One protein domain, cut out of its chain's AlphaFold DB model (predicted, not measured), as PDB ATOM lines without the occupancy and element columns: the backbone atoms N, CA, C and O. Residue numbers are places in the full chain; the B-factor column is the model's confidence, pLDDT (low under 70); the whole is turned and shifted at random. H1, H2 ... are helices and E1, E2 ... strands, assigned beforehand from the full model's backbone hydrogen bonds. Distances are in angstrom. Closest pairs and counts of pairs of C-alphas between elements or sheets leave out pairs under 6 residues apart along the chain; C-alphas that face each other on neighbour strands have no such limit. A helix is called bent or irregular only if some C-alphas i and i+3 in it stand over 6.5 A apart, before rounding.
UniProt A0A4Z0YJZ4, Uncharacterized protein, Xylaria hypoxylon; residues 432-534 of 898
ATOM      1  N   ILE A 432      89.226 121.707 105.730       94.00
ATOM      2  CA  ILE A 432      89.818 120.835 106.747       94.00
ATOM      3  C   ILE A 432      88.707 119.955 107.318       94.00
ATOM      4  O   ILE A 432      87.724 120.465 107.865       94.00
ATOM      5  N   ILE A 433      88.859 118.638 107.188       93.44
ATOM      6  CA  ILE A 433      87.871 117.660 107.647       93.44
ATOM      7  C   ILE A 433      88.430 116.860 108.825       93.44
ATOM      8  O   ILE A 433      89.323 116.037 108.620       93.44
ATOM      9  N   PRO A 434      87.891 117.046 110.044       91.19
ATOM     10  CA  PRO A 434      88.195 116.156 111.153       91.19
ATOM     11  C   PRO A 434      87.464 114.821 110.955       91.19
ATOM     12  O   PRO A 434      86.236 114.781 110.868       91.19
ATOM     13  N   LEU A 435      88.228 113.734 110.872       89.31
ATOM     14  CA  LEU A 435      87.732 112.353 110.859       89.31
ATOM     15  C   LEU A 435      87.677 111.740 112.263       89.31
ATOM     16  O   LEU A 435      87.114 110.670 112.436       89.31
ATOM     17  N   ALA A 436      88.204 112.438 113.263       78.25
ATOM     18  CA  ALA A 436      87.883 112.242 114.669       78.25
ATOM     19  C   ALA A 436      87.978 113.615 115.339       78.25
ATOM     20  O   ALA A 436      88.946 114.350 115.113       78.25
ATOM     21  N   LEU A 437      86.949 114.017 116.088       65.88
ATOM     22  CA  LEU A 437      87.040 115.246 116.873       65.88
ATOM     23  C   LEU A 437      87.881 114.921 118.100       65.88
ATOM     24  O   LEU A 437      87.601 113.948 118.792       65.88
ATOM     25  N   GLY A 438      88.921 115.722 118.340       58.62
ATOM     26  CA  GLY A 438      89.689 115.615 119.570       58.62
ATOM     27  C   GLY A 438      88.726 115.729 120.742       58.62
ATOM     28  O   GLY A 438      88.036 116.741 120.872       58.62
ATOM     29  N   ILE A 439      88.654 114.670 121.543       54.00
ATOM     30  CA  ILE A 439      87.960 114.693 122.818       54.00
ATOM     31  C   ILE A 439      88.729 115.711 123.648       54.00
ATOM     32  O   ILE A 439      89.842 115.456 124.110       54.00
ATOM     33  N   ASP A 440      88.170 116.908 123.778       51.94
ATOM     34  CA  ASP A 440      88.521 117.755 124.898       51.94
ATOM     35  C   ASP A 440      88.049 116.959 126.120       51.94
ATOM     36  O   ASP A 440      86.846 116.850 126.361       51.94
ATOM     37  N   ARG A 441      88.994 116.287 126.801       48.28
ATOM     38  CA  ARG A 441      88.781 115.302 127.892       48.28
ATOM     39  C   ARG A 441      87.920 115.831 129.046       48.28
ATOM     40  O   ARG A 441      87.612 115.110 129.987       48.28
ATOM     41  N   THR A 442      87.555 117.101 128.980       45.38
ATOM     42  CA  THR A 442      86.731 117.833 129.927       45.38
ATOM     43  C   THR A 442      85.226 117.691 129.675       45.38
ATOM     44  O   THR A 442      84.443 118.060 130.553       45.38
ATOM     45  N   TYR A 443      84.795 117.144 128.530       44.59
ATOM     46  CA  TYR A 443      83.379 116.927 128.220       44.59
ATOM     47  C   TYR A 443      82.966 115.458 128.397       44.59
ATOM     48  O   TYR A 443      83.658 114.549 127.955       44.59
ATOM     49  N   SER A 444      81.823 115.277 129.069       45.12
ATOM     50  CA  SER A 444      81.126 114.020 129.393       45.12
ATOM     51  C   SER A 444      81.296 112.884 128.370       45.12
ATOM     52  O   SER A 444      81.121 113.110 127.173       45.12
ATOM     53  N   TRP A 445      81.519 111.656 128.864       48.22
ATOM     54  CA  TRP A 445      81.525 110.397 128.099       48.22
ATOM     55  C   TRP A 445      80.308 110.252 127.165       48.22
ATOM     56  O   TRP A 445      80.448 109.766 126.045       48.22
ATOM     57  N   ASP A 446      79.146 110.790 127.553       47.03
ATOM     58  CA  ASP A 446      77.909 110.744 126.755       47.03
ATOM     59  C   ASP A 446      78.014 111.476 125.397       47.03
ATOM     60  O   ASP A 446      77.217 111.235 124.493       47.03
ATOM     61  N   TYR A 447      78.997 112.370 125.211       54.22
ATOM     62  CA  TYR A 447      79.215 113.081 123.941       54.22
ATOM     63  C   TYR A 447      80.082 112.305 122.931       54.22
ATOM     64  O   TYR A 447      80.184 112.721 121.771       54.22
ATOM     65  N   GLN A 448      80.723 111.202 123.332       54.88
ATOM     66  CA  GLN A 448      81.672 110.477 122.478       54.88
ATOM     67  C   GLN A 448      80.994 109.668 121.363       54.88
ATOM     68  O   GLN A 448      81.477 109.689 120.225       54.88
ATOM     69  N   GLU A 449      79.861 109.010 121.639       58.75
ATOM     70  CA  GLU A 449      79.127 108.242 120.619       58.75
ATOM     71  C   GLU A 449      78.694 109.136 119.444       58.75
ATOM     72  O   GLU A 449      78.857 108.775 118.274       58.75
ATOM     73  N   ASP A 450      78.247 110.361 119.736       68.88
ATOM     74  CA  ASP A 450      77.811 111.330 118.725       68.88
ATOM     75  C   ASP A 450      78.981 111.792 117.828       68.88
ATOM     76  O   ASP A 450      78.840 111.948 116.610       68.88
ATOM     77  N   ILE A 451      80.194 111.927 118.378       75.25
ATOM     78  CA  ILE A 451      81.383 112.330 117.607       75.25
ATOM     79  C   ILE A 451      81.723 111.300 116.525       75.25
ATOM     80  O   ILE A 451      81.963 111.669 115.367       75.25
ATOM     81  N   MET A 452      81.726 110.015 116.872       80.19
ATOM     82  CA  MET A 452      82.115 108.958 115.937       80.19
ATOM     83  C   MET A 452      81.042 108.700 114.883       80.19
ATOM     84  O   MET A 452      81.364 108.499 113.706       80.19
ATOM     85  N   VAL A 453      79.764 108.794 115.257       84.81
ATOM     86  CA  VAL A 453      78.651 108.751 114.298       84.81
ATOM     87  C   VAL A 453      78.761 109.904 113.297       84.81
ATOM     88  O   VAL A 453      78.633 109.685 112.088       84.81
ATOM     89  N   ARG A 454      79.089 111.119 113.754       84.00
ATOM     90  CA  ARG A 454      79.321 112.274 112.870       84.00
ATOM     91  C   ARG A 454      80.517 112.070 111.945       84.00
ATOM     92  O   ARG A 454      80.404 112.365 110.754       84.00
ATOM     93  N   ALA A 455      81.632 111.539 112.444       87.88
ATOM     94  CA  ALA A 455      82.815 111.243 111.633       87.88
ATOM     95  C   ALA A 455      82.535 110.187 110.548       87.88
ATOM     96  O   ALA A 455      82.890 110.364 109.375       87.88
ATOM     97  N   ARG A 456      81.829 109.108 110.902       91.06
ATOM     98  CA  ARG A 456      81.372 108.083 109.950       91.06
ATOM     99  C   ARG A 456      80.395 108.654 108.928       91.06
ATOM    100  O   ARG A 456      80.545 108.404 107.735       91.06
ATOM    101  N   SER A 457      79.431 109.458 109.363       91.12
ATOM    102  CA  SER A 457      78.474 110.129 108.476       91.12
ATOM    103  C   SER A 457      79.178 111.062 107.484       91.12
ATOM    104  O   SER A 457      78.930 111.006 106.277       91.12
ATOM    105  N   LEU A 458      80.135 111.861 107.962       91.94
ATOM    106  CA  LEU A 458      80.909 112.780 107.133       91.94
ATOM    107  C   LEU A 458      81.800 112.043 106.128       91.94
ATOM    108  O   LEU A 458      81.795 112.393 104.949       91.94
ATOM    109  N   SER A 459      82.516 111.005 106.561       95.00
ATOM    110  CA  SER A 459      83.321 110.178 105.655       95.00
ATOM    111  C   SER A 459      82.449 109.469 104.619       95.00
ATOM    112  O   SER A 459      82.757 109.544 103.436       95.00
ATOM    113  N   SER A 460      81.311 108.883 105.007       95.81
ATOM    114  CA  SER A 460      80.351 108.292 104.060       95.81
ATOM    115  C   SER A 460      79.859 109.314 103.032       95.81
ATOM    116  O   SER A 460      79.805 109.019 101.841       95.81
ATOM    117  N   ARG A 461      79.561 110.546 103.465       94.94
ATOM    118  CA  ARG A 461      79.165 111.630 102.559       94.94
ATOM    119  C   ARG A 461      80.281 111.988 101.576       94.94
ATOM    120  O   ARG A 461      79.995 112.235 100.410       94.94
ATOM    121  N   LEU A 462      81.533 112.018 102.023       96.56
ATOM    122  CA  LEU A 462      82.685 112.296 101.161       96.56
ATOM    123  C   LEU A 462      83.032 111.129 100.227       96.56
ATOM    124  O   LEU A 462      83.571 111.371  99.154       96.56
ATOM    125  N   LEU A 463      82.706 109.893 100.602       97.12
ATOM    126  CA  LEU A 463      82.869 108.709  99.756       97.12
ATOM    127  C   LEU A 463      81.772 108.591  98.687       97.12
ATOM    128  O   LEU A 463      82.004 107.984  97.642       97.12
ATOM    129  N   ASP A 464      80.599 109.193  98.903       96.88
ATOM    130  CA  ASP A 464      79.523 109.195  97.911       96.88
ATOM    131  C   ASP A 464      79.924 110.019  96.665       96.88
ATOM    132  O   ASP A 464      80.154 111.236  96.758       96.88
ATOM    133  N   PRO A 465      79.962 109.405  95.463       95.62
ATOM    134  CA  PRO A 465      80.350 110.093  94.241       95.62
ATOM    135  C   PRO A 465      79.453 111.294  93.895       95.62
ATOM    136  O   PRO A 465      79.924 112.229  93.236       95.62
ATOM    137  N   LYS A 466      78.204 111.334  94.381       96.62
ATOM    138  CA  LYS A 466      77.281 112.467  94.194       96.62
ATOM    139  C   LYS A 466      77.795 113.757  94.835       96.62
ATOM    140  O   LYS A 466      77.450 114.846  94.385       96.62
ATOM    141  N   ASN A 467      78.677 113.662  95.829       95.88
ATOM    142  CA  ASN A 467      79.234 114.806  96.549       95.88
ATOM    143  C   ASN A 467      80.544 115.335  95.933       95.88
ATOM    144  O   ASN A 467      81.428 115.808  96.645       95.88
ATOM    145  N   GLY A 468      80.686 115.286  94.601       95.56
ATOM    146  CA  GLY A 468      81.886 115.749  93.882       95.56
ATOM    147  C   GLY A 468      82.343 117.168  94.251       95.56
ATOM    148  O   GLY A 468      83.526 117.392  94.482       95.56
ATOM    149  N   GLN A 469      81.405 118.110  94.399       93.00
ATOM    150  CA  GLN A 469      81.732 119.484  94.804       93.00
ATOM    151  C   GLN A 469      82.347 119.563  96.207       93.00
ATOM    152  O   GLN A 469      83.290 120.321  96.410       93.00
ATOM    153  N   LEU A 470      81.852 118.761  97.158       94.06
ATOM    154  CA  LEU A 470      82.409 118.711  98.513       94.06
ATOM    155  C   LEU A 470      83.812 118.105  98.494       94.06
ATOM    156  O   LEU A 470      84.716 118.649  99.114       94.06
ATOM    157  N   ARG A 471      84.009 117.018  97.737       96.69
ATOM    158  CA  ARG A 471      85.318 116.358  97.594       96.69
ATOM    159  C   ARG A 471      86.389 117.309  97.061       96.69
ATOM    160  O   ARG A 471      87.510 117.297  97.553       96.69
ATOM    161  N   ASN A 472      86.029 118.170  96.111       96.62
ATOM    162  CA  ASN A 472      86.936 119.179  95.561       96.62
ATOM    163  C   ASN A 472      87.320 120.268  96.578       96.62
ATOM    164  O   ASN A 472      88.348 120.919  96.405       96.62
ATOM    165  N   ALA A 473      86.517 120.490  97.620       96.38
ATOM    166  CA  ALA A 473      86.826 121.469  98.655       96.38
ATOM    167  C   ALA A 473      87.829 120.947  99.697       96.38
ATOM    168  O   ALA A 473      88.489 121.756 100.347       96.38
ATOM    169  N   VAL A 474      87.979 119.627  99.856       97.75
ATOM    170  CA  VAL A 474      88.834 119.042 100.900       97.75
ATOM    171  C   VAL A 474      90.307 119.111 100.506       97.75
ATOM    172  O   VAL A 474      90.711 118.546  99.492       97.75
ATOM    173  N   HIS A 475      91.108 119.770 101.345       97.38
ATOM    174  CA  HIS A 475      92.561 119.897 101.176       97.38
ATOM    175  C   HIS A 475      93.344 119.204 102.292       97.38
ATOM    176  O   HIS A 475      94.493 118.805 102.089       97.38
ATOM    177  N   GLU A 476      92.728 119.059 103.466       97.56
ATOM    178  CA  GLU A 476      93.342 118.479 104.652       97.56
ATOM    179  C   GLU A 476      92.363 117.538 105.366       97.56
ATOM    180  O   GLU A 476      91.202 117.891 105.596       97.56
ATOM    181  N   LEU A 477      92.848 116.354 105.742       97.25
ATOM    182  CA  LEU A 477      92.165 115.448 106.669       97.25
ATOM    183  C   LEU A 477      92.872 115.492 108.029       97.25
ATOM    184  O   LEU A 477      94.097 115.387 108.077       97.25
ATOM    185  N   ASP A 478      92.119 115.617 109.121       95.12
ATOM    186  CA  ASP A 478      92.630 115.485 110.495       95.12
ATOM    187  C   ASP A 478      92.085 114.196 111.120       95.12
ATOM    188  O   ASP A 478      90.917 114.102 111.501       95.12
ATOM    189  N   PHE A 479      92.926 113.168 111.155       94.38
ATOM    190  CA  PHE A 479      92.656 111.882 111.779       94.38
ATOM    191  C   PHE A 479      93.030 111.969 113.262       94.38
ATOM    192  O   PHE A 479      94.163 111.690 113.663       94.38
ATOM    193  N   GLY A 480      92.071 112.458 114.050       87.00
ATOM    194  CA  GLY A 480      92.195 112.694 115.485       87.00
ATOM    195  C   GLY A 480      92.401 111.432 116.336       87.00
ATOM    196  O   GLY A 480      92.351 110.315 115.817       87.00
ATOM    197  N   PRO A 481      92.632 111.601 117.650       84.44
ATOM    198  CA  PRO A 481      92.660 110.479 118.578       84.44
ATOM    199  C   PRO A 481      91.289 109.792 118.575       84.44
ATOM    200  O   PRO A 481      90.258 110.450 118.701       84.44
ATOM    201  N   ILE A 482      91.294 108.474 118.400       82.94
ATOM    202  CA  ILE A 482      90.112 107.619 118.512       82.94
ATOM    203  C   ILE A 482      90.358 106.793 119.764       82.94
ATOM    204  O   ILE A 482      91.373 106.094 119.831       82.94
ATOM    205  N   GLU A 483      89.483 106.927 120.758       76.50
ATOM    206  CA  GLU A 483      89.547 106.066 121.935       76.50
ATOM    207  C   GLU A 483      89.424 104.612 121.506       76.50
ATOM    208  O   GLU A 483      88.668 104.273 120.593       76.50
ATOM    209  N   TRP A 484      90.249 103.774 122.124       70.31
ATOM    210  CA  TRP A 484      90.262 102.360 121.822       70.31
ATOM    211  C   TRP A 484      88.956 101.777 122.339       70.31
ATOM    212  O   TRP A 484      88.723 101.733 123.544       70.31
ATOM    213  N   ASP A 485      88.100 101.344 121.421       78.38
ATOM    214  CA  ASP A 485      87.140 100.321 121.774       78.38
ATOM    215  C   ASP A 485      87.927  99.042 122.071       78.38
ATOM    216  O   ASP A 485      88.920  98.756 121.398       78.38
ATOM    217  N   ASP A 486      87.492  98.249 123.050       79.00
ATOM    218  CA  ASP A 486      88.188  97.008 123.434       79.00
ATOM    219  C   ASP A 486      88.434  96.069 122.235       79.00
ATOM    220  O   ASP A 486      89.351  95.248 122.238       79.00
ATOM    221  N   SER A 487      87.620  96.200 121.181       83.94
ATOM    222  CA  SER A 487      87.715  95.406 119.958       83.94
ATOM    223  C   SER A 487      88.721  95.943 118.923       83.94
ATOM    224  O   SER A 487      89.200  95.181 118.073       83.94
ATOM    225  N   GLY A 488      89.040  97.241 118.944       87.94
ATOM    226  CA  GLY A 488      89.787  97.944 117.895       87.94
ATOM    227  C   GLY A 488      89.075  98.014 116.532       87.94
ATOM    228  O   GLY A 488      89.683  98.425 115.539       87.94
ATOM    229  N   GLU A 489      87.819  97.569 116.417       89.94
ATOM    230  CA  GLU A 489      87.074  97.567 115.153       89.94
ATOM    231  C   GLU A 489      86.745  98.977 114.680       89.94
ATOM    232  O   GLU A 489      86.776  99.244 113.475       89.94
ATOM    233  N   LEU A 490      86.465  99.890 115.611       87.56
ATOM    234  CA  LEU A 490      86.180 101.280 115.286       87.56
ATOM    235  C   LEU A 490      87.379 101.952 114.613       87.56
ATOM    236  O   LEU A 490      87.217 102.598 113.573       87.56
ATOM    237  N   LEU A 491      88.577 101.763 115.174       90.50
ATOM    238  CA  LEU A 491      89.817 102.272 114.595       90.50
ATOM    239  C   LEU A 491      90.029 101.693 113.191       90.50
ATOM    240  O   LEU A 491      90.175 102.456 112.237       90.50
ATOM    241  N   ARG A 492      89.931 100.364 113.036       93.25
ATOM    242  CA  ARG A 492      90.080  99.689 111.732       93.25
ATOM    243  C   ARG A 492      89.060 100.167 110.692       93.25
ATOM    244  O   ARG A 492      89.392 100.304 109.514       93.25
ATOM    245  N   ASP A 493      87.812 100.434 111.081       93.25
ATOM    246  CA  ASP A 493      86.802 101.009 110.181       93.25
ATOM    247  C   ASP A 493      87.212 102.399 109.681       93.25
ATOM    248  O   ASP A 493      87.186 102.672 108.477       93.25
ATOM    249  N   MET A 494      87.638 103.266 110.598       94.25
ATOM    250  CA  MET A 494      88.050 104.627 110.269       94.25
ATOM    251  C   MET A 494      89.344 104.671 109.453       94.25
ATOM    252  O   MET A 494      89.458 105.496 108.547       94.25
ATOM    253  N   GLU A 495      90.279 103.757 109.694       95.50
ATOM    254  CA  GLU A 495      91.486 103.594 108.883       95.50
ATOM    255  C   GLU A 495      91.169 103.193 107.438       95.50
ATOM    256  O   GLU A 495      91.652 103.827 106.496       95.50
ATOM    257  N   ARG A 496      90.290 102.202 107.232       95.31
ATOM    258  CA  ARG A 496      89.843 101.820 105.878       95.31
ATOM    259  C   ARG A 496      89.191 102.994 105.150       95.31
ATOM    260  O   ARG A 496      89.422 103.205 103.956       95.31
ATOM    261  N   ARG A 497      88.391 103.789 105.868       95.62
ATOM    262  CA  ARG A 497      87.782 105.012 105.328       95.62
ATOM    263  C   ARG A 497      88.836 106.054 104.973       95.62
ATOM    264  O   ARG A 497      88.700 106.671 103.924       95.62
ATOM    265  N   LEU A 498      89.871 106.239 105.794       96.69
ATOM    266  CA  LEU A 498      90.973 107.166 105.520       96.69
ATOM    267  C   LEU A 498      91.685 106.819 104.205       96.69
ATOM    268  O   LEU A 498      91.826 107.696 103.354       96.69
ATOM    269  N   VAL A 499      92.065 105.552 104.011       96.19
ATOM    270  CA  VAL A 499      92.709 105.086 102.767       96.19
ATOM    271  C   VAL A 499      91.792 105.325 101.564       96.19
ATOM    272  O   VAL A 499      92.189 105.961 100.593       96.19
ATOM    273  N   THR A 500      90.519 104.935 101.670       96.75
ATOM    274  CA  THR A 500      89.551 105.130 100.575       96.75
ATOM    275  C   THR A 500      89.316 106.615 100.265       96.75
ATOM    276  O   THR A 500      89.174 107.013  99.108       96.75
ATOM    277  N   LEU A 501      89.273 107.473 101.289       97.62
ATOM    278  CA  LEU A 501      89.124 108.919 101.123       97.62
ATOM    279  C   LEU A 501      90.308 109.516 100.363       97.62
ATOM    280  O   LEU A 501      90.121 110.368  99.498       97.62
ATOM    281  N   ILE A 502      91.517 109.050 100.650       97.12
ATOM    282  CA  ILE A 502      92.725 109.493  99.962       97.12
ATOM    283  C   ILE A 502      92.664 109.213  98.463       97.12
ATOM    284  O   ILE A 502      93.066 110.077  97.681       97.12
ATOM    285  N   ASP A 503      92.087 108.089  98.043       96.56
ATOM    286  CA  ASP A 503      91.876 107.788  96.628       96.56
ATOM    287  C   ASP A 503      90.886 108.758  95.974       96.56
ATOM    288  O   ASP A 503      91.154 109.313  94.901       96.56
ATOM    289  N   VAL A 504      89.756 109.030  96.636       97.19
ATOM    290  CA  VAL A 504      88.637 109.763  96.019       97.19
ATOM    291  C   VAL A 504      88.697 111.283  96.164       97.19
ATOM    292  O   VAL A 504      87.953 111.971  95.462       97.19
ATOM    293  N   LEU A 505      89.533 111.822  97.055       97.88
ATOM    294  CA  LEU A 505      89.687 113.264  97.257       97.88
ATOM    295  C   LEU A 505      90.756 113.825  96.297       97.88
ATOM    296  O   LEU A 505      91.942 113.515  96.442       97.88
ATOM    297  N   PRO A 506      90.375 114.628  95.285       96.81
ATOM    298  CA  PRO A 506      91.297 115.033  94.223       96.81
ATOM    299  C   PRO A 506      92.267 116.144  94.641       96.81
ATOM    300  O   PRO A 506      93.385 116.179  94.143       96.81
ATOM    301  N   ASN A 507      91.861 117.015  95.571       97.56
ATOM    302  CA  ASN A 507      92.649 118.170  96.024       97.56
ATOM    303  C   ASN A 507      93.296 117.953  97.399       97.56
ATOM    304  O   ASN A 507      93.771 118.904  98.018       97.56
ATOM    305  N   LEU A 508      93.315 116.708  97.882       98.12
ATOM    306  CA  LEU A 508      93.911 116.374  99.165       98.12
ATOM    307  C   LEU A 508      95.430 116.563  99.106       98.12
ATOM    308  O   LEU A 508      96.117 115.908  98.328       98.12
ATOM    309  N   GLN A 509      95.941 117.450  99.955       97.62
ATOM    310  CA  GLN A 509      97.362 117.797 100.025       97.62
ATOM    311  C   GLN A 509      98.018 117.281 101.303       97.62
ATOM    312  O   GLN A 509      99.212 116.981 101.302       97.62
ATOM    313  N   ARG A 510      97.250 117.177 102.395       97.88
ATOM    314  CA  ARG A 510      97.782 116.870 103.722       97.88
ATOM    315  C   ARG A 510      96.876 115.938 104.520       97.88
ATOM    316  O   ARG A 510      95.657 116.097 104.513       97.88
ATOM    317  N   VAL A 511      97.485 115.035 105.284       98.06
ATOM    318  CA  VAL A 511      96.805 114.250 106.322       98.06
ATOM    319  C   VAL A 511      97.534 114.437 107.649       98.06
ATOM    320  O   VAL A 511      98.737 114.196 107.747       98.06
ATOM    321  N   LYS A 512      96.802 114.881 108.673       97.62
ATOM    322  CA  LYS A 512      97.252 114.912 110.067       97.62
ATOM    323  C   LYS A 512      96.800 113.641 110.763       97.62
ATOM    324  O   LYS A 512      95.643 113.263 110.647       97.62
ATOM    325  N   ILE A 513      97.716 112.989 111.462       96.38
ATOM    326  CA  ILE A 513      97.517 111.700 112.114       96.38
ATOM    327  C   ILE A 513      97.869 111.890 113.585       96.38
ATOM    328  O   ILE A 513      99.024 112.130 113.927       96.38
ATOM    329  N   ARG A 514      96.868 111.818 114.460       93.44
ATOM    330  CA  ARG A 514      97.003 111.951 115.922       93.44
ATOM    331  C   ARG A 514      96.772 110.625 116.648       93.44
ATOM    332  O   ARG A 514      96.636 110.619 117.865       93.44
ATOM    333  N   ASN A 515      96.698 109.527 115.903       91.00
ATOM    334  CA  ASN A 515      96.534 108.181 116.428       91.00
ATOM    335  C   ASN A 515      97.549 107.239 115.774       91.00
ATOM    336  O   ASN A 515      98.003 107.488 114.654       91.00
ATOM    337  N   GLN A 516      97.895 106.152 116.450       90.75
ATOM    338  CA  GLN A 516      98.751 105.129 115.869       90.75
ATOM    339  C   GLN A 516      97.960 104.310 114.862       90.75
ATOM    340  O   GLN A 516      97.080 103.534 115.218       90.75
ATOM    341  N   LEU A 517      98.290 104.513 113.591       93.31
ATOM    342  CA  LEU A 517      97.762 103.695 112.515       93.31
ATOM    343  C   LEU A 517      98.370 102.297 112.544       93.31
ATOM    344  O   LEU A 517      99.567 102.151 112.827       93.31
ATOM    345  N   THR A 518      97.571 101.312 112.149       93.69
ATOM    346  CA  THR A 518      98.037  99.952 111.880       93.69
ATOM    347  C   THR A 518      99.192  99.958 110.863       93.69
ATOM    348  O   THR A 518      99.230 100.815 109.966       93.69
ATOM    349  N   PRO A 519     100.174  99.040 110.982       94.31
ATOM    350  CA  PRO A 519     101.332  98.999 110.087       94.31
ATOM    351  C   PRO A 519     100.963  98.904 108.603       94.31
ATOM    352  O   PRO A 519     101.643  99.495 107.766       94.31
ATOM    353  N   GLU A 520      99.893  98.179 108.274       94.75
ATOM    354  CA  GLU A 520      99.388  98.014 106.911       94.75
ATOM    355  C   GLU A 520      98.903  99.351 106.350       94.75
ATOM    356  O   GLU A 520      99.396  99.811 105.323       94.75
ATOM    357  N   VAL A 521      98.016 100.029 107.079       95.31
ATOM    358  CA  VAL A 521      97.442 101.313 106.658       95.31
ATOM    359  C   VAL A 521      98.528 102.375 106.564       95.31
ATOM    360  O   VAL A 521      98.581 103.125 105.594       95.31
ATOM    361  N   PHE A 522      99.443 102.429 107.531       95.88
ATOM    362  CA  PHE A 522     100.560 103.367 107.477       95.88
ATOM    363  C   PHE A 522     101.449 103.147 106.242       95.88
ATOM    364  O   PHE A 522     101.818 104.112 105.568       95.88
ATOM    365  N   ARG A 523     101.757 101.886 105.908       94.94
ATOM    366  CA  ARG A 523     102.528 101.519 104.711       94.94
ATOM    367  C   ARG A 523     101.812 101.959 103.434       94.94
ATOM    368  O   ARG A 523     102.456 102.548 102.565       94.94
ATOM    369  N   ASP A 524     100.500 101.744 103.356       94.44
ATOM    370  CA  ASP A 524      99.676 102.158 102.217       94.44
ATOM    371  C   ASP A 524      99.670 103.682 102.046       94.44
ATOM    372  O   ASP A 524      99.818 104.184 100.933       94.44
ATOM    373  N   LEU A 525      99.578 104.437 103.148       95.00
ATOM    374  CA  LEU A 525      99.628 105.902 103.129       95.00
ATOM    375  C   LEU A 525     100.976 106.440 102.648       95.00
ATOM    376  O   LEU A 525     101.025 107.371 101.841       95.00
ATOM    377  N   VAL A 526     102.075 105.872 103.144       95.44
ATOM    378  CA  VAL A 526     103.434 106.297 102.780       95.44
ATOM    379  C   VAL A 526     103.750 105.934 101.328       95.44
ATOM    380  O   VAL A 526     104.339 106.741 100.607       95.44
ATOM    381  N   GLY A 527     103.322 104.750 100.883       94.19
ATOM    382  CA  GLY A 527     103.485 104.262  99.512       94.19
ATOM    383  C   GLY A 527     102.477 104.828  98.507       94.19
ATOM    384  O   GLY A 527     102.545 104.495  97.323       94.19
ATOM    385  N   HIS A 528     101.544 105.674  98.949       95.69
ATOM    386  CA  HIS A 528     100.440 106.125  98.116       95.69
ATOM    387  C   HIS A 528     100.908 106.955  96.907       95.69
ATOM    388  O   HIS A 528     101.714 107.883  97.023       95.69
ATOM    389  N   SER A 529     100.326 106.694  95.730       95.88
ATOM    390  CA  SER A 529     100.727 107.310  94.451       95.88
ATOM    391  C   SER A 529     100.639 108.844  94.434       95.88
ATOM    392  O   SER A 529     101.453 109.505  93.789       95.88
ATOM    393  N   LYS A 530      99.691 109.425  95.187       94.81
ATOM    394  CA  LYS A 530      99.511 110.884  95.320       94.81
ATOM    395  C   LYS A 530     100.599 111.586  96.148       94.81
ATOM    396  O   LYS A 530     100.632 112.811  96.130       94.81
ATOM    397  N   ARG A 531     101.463 110.852  96.868       94.75
ATOM    398  CA  ARG A 531     102.537 111.407  97.725       94.75
ATOM    399  C   ARG A 531     102.057 112.529  98.658       94.75
ATOM    400  O   ARG A 531     102.635 113.613  98.709       94.75
ATOM    401  N   ILE A 532     100.965 112.269  99.367       96.50
ATOM    402  CA  ILE A 532     100.320 113.241 100.256       96.50
ATOM    403  C   ILE A 532     101.234 113.553 101.441       96.50
ATOM    404  O   ILE A 532     101.840 112.645 102.000       96.50
ATOM    405  N   SER A 533     101.316 114.821 101.848       98.19
ATOM    406  CA  SER A 533     102.123 115.215 103.004       98.19
ATOM    407  C   SER A 533     101.514 114.688 104.305       98.19
ATOM    408  O   SER A 533     100.373 115.016 104.645       98.19
ATOM    409  N   LEU A 534     102.285 113.903 105.052       98.31
ATOM    410  CA  LEU A 534     101.861 113.309 106.318       98.31
ATOM    411  C   LEU A 534     102.415 114.102 107.505       98.31
ATOM    412  O   LEU A 534     103.596 114.457 107.548       98.31
TER     413      LEU A 534
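This is residues 432 to 534 of the 898 residues of an uncharacterized protein of Xylaria hypoxylon (UniProt A0A4Z0YJZ4). A small, slightly fanned sheet of three short parallel strands stands with a row of three helices along one side of it: H3 in the middle of the row, H1 next to it on one side and H4 on the other. The fit is loose, for H1 and H3 only graze the sheet, while the short H2 turns across the end of the layers near the start of E2, and residues 440 to 446 and 484 to 489 stick out. The printed part has 103 residues with four named helices and three named strands, in the order E1 H1 H2 E2 H3 E3 H4; the sheet runs E1 E2 E3, all parallel, and the class is mostly helix. It is compact, with a radius of gyration of the C-alphas of 13.5 A and spans of 38 by 30 by 20 A.

E1, residues 432 to 434, is an edge strand parallel to the inner strand E2, residues 476 to 479, at 14 degrees; N 433 and O 476 are 2.9 A apart, within hydrogen-bond range. E2 is parallel to the edge strand E3, residues 510 to 513, at 11 degrees, with N 479 and O 512 at 2.8 A. H1, residues 445 to 463, and H2, residues 465 to 473, touch only at the corner, and only just, with 3 pairs of C-alphas within 8 A; the closest are those of Leu 462 and Arg 471, 6.0 A apart, and their lines are about perpendicular at 77 degrees. Between E1 and E2 lie H1 and H2, a strand-helix-strand unit, two parallel neighbour strands with helices between them, and its crossover is right-handed. H3, residues 489 to 504, lies between E2 and E3 in a second such unit, also right-handed. H1 only grazes the sheet with residues 454 to 462, and H3 with residues 494 to 502. H1 touches H3 with its residues 456 to 463 alone, the same way at a shallow tilt of 29 degrees; the closest C-alphas, of Leu 463 and Leu 501, are 6.4 A apart. H3 touches H4, residues 519 to 526, with its residues 495 to 499 alone, the same way at a shallow tilt of 21 degrees, the closest C-alphas being those of Glu 495 and Val 521, 6.8 A apart. H1 and H4 are apart. Each O i to N i+4 pair is within hydrogen-bond range in H3 and H4, against 13 of 15 in H1 and 3 of 5 in H2.

E1 begins at C-alpha 432, (89.818, 120.835, 106.747). H1 is 28.4 A long and only just irregular, C-alphas 446 and 449 being 6.7 A apart; H2 is irregular, with C-alphas 466 and 469 8.3 A apart. H3 is 22.7 A long. H4 ends at C-alpha 526, (103.434, 106.297, 102.780).

The C-alphas farthest apart, of Ser 444 and Ser 529, are 40.6 A apart. The printed part has no cut, and no link is long. Residues 510 to 511 of E3 pair with residues 533 to 534, parallel. The mean pLDDT of the printed part is 87.4, and residues 437 to 450 are under 70.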